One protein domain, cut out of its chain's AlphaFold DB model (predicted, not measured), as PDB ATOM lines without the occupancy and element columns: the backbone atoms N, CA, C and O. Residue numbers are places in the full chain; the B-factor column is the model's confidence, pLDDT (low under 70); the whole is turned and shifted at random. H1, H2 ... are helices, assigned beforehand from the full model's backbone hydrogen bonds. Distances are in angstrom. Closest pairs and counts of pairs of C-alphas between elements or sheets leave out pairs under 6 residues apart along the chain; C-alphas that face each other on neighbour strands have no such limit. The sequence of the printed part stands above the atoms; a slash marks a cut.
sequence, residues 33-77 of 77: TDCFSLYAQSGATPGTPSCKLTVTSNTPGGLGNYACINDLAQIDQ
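Overview. This is residues 33 to 77 of the 77 residues of an uncharacterized protein of Paraburkholderia ultramafica (UniProt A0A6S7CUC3). Three short helices, H1, H2 and H3, are set at the corners of a triangle, close to one another without clear contact, and loops join them into a small all-helix domain. The link from H1 to H2 reaches to one end of the longest axis, at Gly 47, the link from H2 to H3 reaches to the other, at Leu 63, and after H3 the tail, residues 71 to 77, turns back towards the end where Gly 47 lies. The printed part has 45 residues with three named helices, in the order H1, H2, H3, and no named strand; under half of the residues, 20 of 45, are in named elements. The whole is compact, with a radius of gyration of the C-alphas of 9.3 A, and elongated in outline, spanning 27 by 18 by 15 A.

Along the chain. The printed part begins at Thr 33, and H1 follows at residues 35 to 41, from C-alpha 35 at (44.964, 20.343, -5.737), 9.7 A from first to last C-alpha. H2, residues 51 to 58, is the longest helix with 8 residues and measures 10.5 A; its first C-alpha, 51, is at (39.036, 33.901, -6.170). H3, residues 66 to 70, measures 6.1 A and ends with C-alpha 70 at (50.508, 27.199, -11.929).

Arrangement. H1 and H2 are close but not clearly touching; their closest C-alphas are those of Tyr 39 and Val 55, 6.3 A apart. Their lines are about perpendicular, at 78 degrees, and their centres are 11.1 A apart. H1 and H3 are also close but not clearly touching, with the C-alphas of Cys 35 and Cys 68 the closest at 5.5 A and the centres 11.2 A apart. H2 and H3 are close but not clearly touching as well: the closest C-alphas, those of Thr 56 and Ile 69, are 5.8 A apart, and the centres 11.5 A. In H1, H2 and H3 every backbone O i to N i+4 pair is within hydrogen-bond range.

Size, cuts and confidence. The two C-alphas farthest apart are those of Gly 47 and Leu 63, at 27.7 A, while the C-alphas of Thr 33 and Gln 77, the first and last printed, are 19.6 A apart. The printed part has no cut and ends at the chain's last residue, Gln 77. The links from H1 to H2, with 9 residues between them, and from H2 to H3, with 7, are both short. The mean pLDDT of the printed part is 71.7, and 18 residues are under 70: residue 33 and residues 61 to 77, which include H3.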
ATOM      1  N   THR A  33      49.653  16.222  -1.537       65.25
ATOM      2  CA  THR A  33      48.381  16.916  -1.306       65.25
ATOM      3  C   THR A  33      47.710  17.178  -2.651       65.25
ATOM      4  O   THR A  33      48.311  17.774  -3.539       65.25
ATOM      5  N   ASP A  34      46.466  16.733  -2.802       74.00
ATOM      6  CA  ASP A  34      45.668  16.972  -4.006       74.00
ATOM      7  C   ASP A  34      45.306  18.464  -4.177       74.00
ATOM      8  O   ASP A  34      45.070  19.175  -3.192       74.00
ATOM      9  N   CYS A  35      45.235  18.937  -5.429       73.62
ATOM     10  CA  CYS A  35      44.964  20.343  -5.737       73.62
ATOM     11  C   CYS A  35      43.609  20.827  -5.199       73.62
ATOM     12  O   CYS A  35      43.516  21.977  -4.770       73.62
ATOM     13  N   PHE A  36      42.582  19.973  -5.126       72.69
ATOM     14  CA  PHE A  36      41.290  20.352  -4.543       72.69
ATOM     15  C   PHE A  36      41.381  20.560  -3.030       72.69
ATOM     16  O   PHE A  36      40.757  21.472  -2.486       72.69
ATOM     17  N   SER A  37      42.193  19.756  -2.339       77.44
ATOM     18  CA  SER A  37      42.435  19.930  -0.900       77.44
ATOM     19  C   SER A  37      43.178  21.237  -0.608       77.44
ATOM     20  O   SER A  37      42.843  21.953   0.337       77.44
ATOM     21  N   LEU A  38      44.147  21.594  -1.454       75.88
ATOM     22  CA  LEU A  38      44.874  22.867  -1.371       75.88
ATOM     23  C   LEU A  38      43.982  24.066  -1.684       75.88
ATOM     24  O   LEU A  38      44.035  25.071  -0.976       75.88
ATOM     25  N   TYR A  39      43.124  23.937  -2.696       73.69
ATOM     26  CA  TYR A  39      42.122  24.940  -3.030       73.69
ATOM     27  C   TYR A  39      41.203  25.209  -1.834       73.69
ATOM     28  O   TYR A  39      41.036  26.361  -1.436       73.69
ATOM     29  N   ALA A  40      40.682  24.158  -1.192       75.81
ATOM     30  CA  ALA A  40      39.856  24.294   0.008       75.81
ATOM     31  C   ALA A  40      40.613  24.955   1.176       75.81
ATOM     32  O   ALA A  40      40.039  25.761   1.907       75.81
ATOM     33  N   GLN A  41      41.911  24.672   1.330       78.56
ATOM     34  CA  GLN A  41      42.759  25.293   2.356       78.56
ATOM     35  C   GLN A  41      43.078  26.769   2.083       78.56
ATOM     36  O   GLN A  41      43.345  27.508   3.027       78.56
ATOM     37  N   SER A  42      43.020  27.219   0.826       79.25
ATOM     38  CA  SER A  42      43.285  28.619   0.467       79.25
ATOM     39  C   SER A  42      42.224  29.603   0.980       79.25
ATOM     40  O   SER A  42      42.467  30.809   1.026       79.25
ATOM     41  N   GLY A  43      41.031  29.114   1.343       81.50
ATOM     42  CA  GLY A  43      39.905  29.954   1.763       81.50
ATOM     43  C   GLY A  43      39.268  30.763   0.627       81.50
ATOM     44  O   GLY A  43      38.487  31.681   0.887       81.50
ATOM     45  N   ALA A  44      39.591  30.456  -0.632       81.75
ATOM     46  CA  ALA A  44      38.967  31.093  -1.780       81.75
ATOM     47  C   ALA A  44      37.480  30.730  -1.890       81.75
ATOM     48  O   ALA A  44      37.066  29.606  -1.620       81.75
ATOM     49  N   THR A  45      36.670  31.706  -2.305       82.31
ATOM     50  CA  THR A  45      35.249  31.497  -2.607       82.31
ATOM     51  C   THR A  45      35.055  31.492  -4.128       82.31
ATOM     52  O   THR A  45      35.297  32.537  -4.752       82.31
ATOM     53  N   PRO A  46      34.619  30.367  -4.731       75.19
ATOM     54  CA  PRO A  46      34.351  30.278  -6.165       75.19
ATOM     55  C   PRO A  46      33.385  31.368  -6.651       75.19
ATOM     56  O   PRO A  46      32.470  31.768  -5.930       75.19
ATOM     57  N   GLY A  47      33.594  31.872  -7.870       75.06
ATOM     58  CA  GLY A  47      32.739  32.899  -8.485       75.06
ATOM     59  C   GLY A  47      32.952  34.334  -7.981       75.06
ATOM     60  O   GLY A  47      32.326  35.261  -8.494       75.06
ATOM     61  N   THR A  48      33.845  34.555  -7.011       81.25
ATOM     62  CA  THR A  48      34.231  35.912  -6.591       81.25
ATOM     63  C   THR A  48      35.351  36.475  -7.477       81.25
ATOM     64  O   THR A  48      36.248  35.725  -7.869       81.25
ATOM     65  N   PRO A  49      35.393  37.798  -7.745       81.62
ATOM     66  CA  PRO A  49      36.465  38.405  -8.546       81.62
ATOM     67  C   PRO A  49      37.871  38.203  -7.959       81.62
ATOM     68  O   PRO A  49      38.865  38.248  -8.677       81.62
ATOM     69  N   SER A  50      37.960  37.988  -6.644       82.00
ATOM     70  CA  SER A  50      39.206  37.761  -5.915       82.00
ATOM     71  C   SER A  50      39.631  36.296  -5.848       82.00
ATOM     72  O   SER A  50      40.738  36.042  -5.385       82.00
ATOM     73  N   CYS A  51      38.805  35.345  -6.308       79.12
ATOM     74  CA  CYS A  51      39.036  33.901  -6.170       79.12
ATOM     75  C   CYS A  51      40.468  33.509  -6.564       79.12
ATOM     76  O   CYS A  51      41.227  32.994  -5.746       79.12
ATOM     77  N   LYS A  52      40.884  33.882  -7.777       76.25
ATOM     78  CA  LYS A  52      42.216  33.589  -8.319       76.25
ATOM     79  C   LYS A  52      43.367  34.134  -7.485       76.25
ATOM     80  O   LYS A  52      44.373  33.451  -7.278       76.25
ATOM     81  N   LEU A  53      43.203  35.359  -6.990       79.06
ATOM     82  CA  LEU A  53      44.191  36.008  -6.140       79.06
ATOM     83  C   LEU A  53      44.274  35.294  -4.784       79.06
ATOM     84  O   LEU A  53      45.363  34.968  -4.326       79.06
ATOM     85  N   THR A  54      43.124  34.981  -4.181       80.06
ATOM     86  CA  THR A  54      43.036  34.292  -2.889       80.06
ATOM     87  C   THR A  54      43.637  32.891  -2.952       80.06
ATOM     88  O   THR A  54      44.409  32.550  -2.059       80.06
ATOM     89  N   VAL A  55      43.367  32.118  -4.012       79.69
ATOM     90  CA  VAL A  55      43.976  30.790  -4.216       79.69
ATOM     91  C   VAL A  55      45.491  30.910  -4.320       79.69
ATOM     92  O   VAL A  55      46.214  30.261  -3.568       79.69
ATOM     93  N   THR A  56      45.985  31.776  -5.204       76.94
ATOM     94  CA  THR A  56      47.429  31.924  -5.451       76.94
ATOM     95  C   THR A  56      48.179  32.393  -4.203       76.94
ATOM     96  O   THR A  56      49.288  31.936  -3.940       76.94
ATOM     97  N   SER A  57      47.590  33.306  -3.424       76.69
ATOM     98  CA  SER A  57      48.252  33.926  -2.271       76.69
ATOM     99  C   SER A  57      48.151  33.127  -0.971       76.69
ATOM    100  O   SER A  57      49.034  33.268  -0.131       76.69
ATOM    101  N   ASN A  58      47.103  32.317  -0.783       79.56
ATOM    102  CA  ASN A  58      46.858  31.609   0.483       79.56
ATOM    103  C   ASN A  58      47.027  30.089   0.396       79.56
ATOM    104  O   ASN A  58      46.921  29.420   1.421       79.56
ATOM    105  N   THR A  59      47.294  29.523  -0.784       81.44
ATOM    106  CA  THR A  59      47.604  28.091  -0.891       81.44
ATOM    107  C   THR A  59      48.941  27.794  -0.198       81.44
ATOM    108  O   THR A  59      49.965  28.347  -0.608       81.44
ATOM    109  N   PRO A  60      48.985  26.914   0.824       71.50
ATOM    110  CA  PRO A  60      50.233  26.546   1.490       71.50
ATOM    111  C   PRO A  60      51.226  25.950   0.481       71.50
ATOM    112  O   PRO A  60      50.910  24.974  -0.194       71.50
ATOM    113  N   GLY A  61      52.418  26.536   0.339       66.19
ATOM    114  CA  GLY A  61      53.367  26.190  -0.728       66.19
ATOM    115  C   GLY A  61      54.515  25.273  -0.287       66.19
ATOM    116  O   GLY A  61      55.281  25.622   0.606       66.19
ATOM    117  N   GLY A  62      54.672  24.137  -0.971       64.06
ATOM    118  CA  GLY A  62      55.858  23.267  -0.974       64.06
ATOM    119  C   GLY A  62      56.118  22.731  -2.393       64.06
ATOM    120  O   GLY A  62      55.313  22.987  -3.285       64.06
ATOM    121  N   LEU A  63      57.205  21.976  -2.627       57.75
ATOM    122  CA  LEU A  63      57.611  21.514  -3.976       57.75
ATOM    123  C   LEU A  63      56.504  20.788  -4.775       57.75
ATOM    124  O   LEU A  63      56.485  20.890  -5.998       57.75
ATOM    125  N   GLY A  64      55.562  20.115  -4.103       59.88
ATOM    126  CA  GLY A  64      54.401  19.476  -4.740       59.88
ATOM    127  C   GLY A  64      53.250  20.423  -5.113       59.88
ATOM    128  O   GLY A  64      52.473  20.107  -6.007       59.88
ATOM    129  N   ASN A  65      53.159  21.605  -4.494       61.53
ATOM    130  CA  ASN A  65      52.010  22.514  -4.627       61.53
ATOM    131  C   ASN A  65      52.189  23.568  -5.726       61.53
ATOM    132  O   ASN A  65      51.210  24.182  -6.150       61.53
ATOM    133  N   TYR A  66      53.413  23.761  -6.229       64.25
ATOM    134  CA  TYR A  66      53.671  24.679  -7.346       64.25
ATOM    135  C   TYR A  66      52.909  24.285  -8.616       64.25
ATOM    136  O   TYR A  66      52.503  25.159  -9.375       64.25
ATOM    137  N   ALA A  67      52.663  22.987  -8.828       63.78
ATOM    138  CA  ALA A  67      51.866  22.515  -9.957       63.78
ATOM    139  C   ALA A  67      50.419  23.036  -9.895       63.78
ATOM    140  O   ALA A  67      49.894  23.489 -10.907       63.78
ATOM    141  N   CYS A  68      49.813  23.053  -8.703       65.62
ATOM    142  CA  CYS A  68      48.441  23.522  -8.510       65.62
ATOM    143  C   CYS A  68      48.320  25.051  -8.615       65.62
ATOM    144  O   CYS A  68      47.342  25.552  -9.153       65.62
ATOM    145  N   ILE A  69      49.319  25.805  -8.137       64.12
ATOM    146  CA  ILE A  69      49.334  27.274  -8.267       64.12
ATOM    147  C   ILE A  69      49.512  27.692  -9.737       64.12
ATOM    148  O   ILE A  69      48.929  28.681 -10.180       64.12
ATOM    149  N   ASN A  70      50.297  26.936 -10.507       59.25
ATOM    150  CA  ASN A  70      50.508  27.199 -11.929       59.25
ATOM    151  C   ASN A  70      49.337  26.741 -12.816       59.25
ATOM    152  O   ASN A  70      49.205  27.250 -13.932       59.25
ATOM    153  N   ASP A  71      48.479  25.831 -12.344       64.31
ATOM    154  CA  ASP A  71      47.259  25.417 -13.045       64.31
ATOM    155  C   ASP A  71      46.107  26.403 -12.792       64.31
ATOM    156  O   ASP A  71      45.083  26.113 -12.172       64.31
ATOM    157  N   LEU A  72      46.293  27.624 -13.298       61.91
ATOM    158  CA  LEU A  72      45.309  28.702 -13.193       61.91
ATOM    159  C   LEU A  72      43.974  28.357 -13.875       61.91
ATOM    160  O   LEU A  72      42.965  28.979 -13.557       61.91
ATOM    161  N   ALA A  73      43.962  27.392 -14.802       64.62
ATOM    162  CA  ALA A  73      42.765  26.978 -15.529       64.62
ATOM    163  C   ALA A  73      41.769  26.220 -14.637       64.62
ATOM    164  O   ALA A  73      40.572  26.260 -14.906       64.62
ATOM    165  N   GLN A  74      42.238  25.580 -13.562       61.31
ATOM    166  CA  GLN A  74      41.363  24.943 -12.572       61.31
ATOM    167  C   GLN A  74      40.797  25.921 -11.536       61.31
ATOM    168  O   GLN A  74      39.847  25.586 -10.836       61.31
ATOM    169  N   ILE A  75      41.346  27.136 -11.444       62.50
ATOM    170  CA  ILE A  75      40.864  28.173 -10.520       62.50
ATOM    171  C   ILE A  75      39.645  28.921 -11.086       62.50
ATOM    172  O   ILE A  75      38.843  29.462 -10.325       62.50
ATOM    173  N   ASP A  76      39.525  28.946 -12.415       61.66
ATOM    174  CA  ASP A  76      38.483  29.656 -13.163       61.66
ATOM    175  C   ASP A  76      37.278  28.738 -13.535       61.66
ATOM    176  O   ASP A  76      36.450  29.138 -14.358       61.66
ATOM    177  N   GLN A  77      37.180  27.522 -12.961       58.12
ATOM    178  CA  GLN A  77      36.011  26.620 -13.077       58.12
ATOM    179  C   GLN A  77      34.881  27.002 -12.112       58.12
ATOM    180  O   GLN A  77      33.707  26.835 -12.515       58.12
TER     181      GLN A  77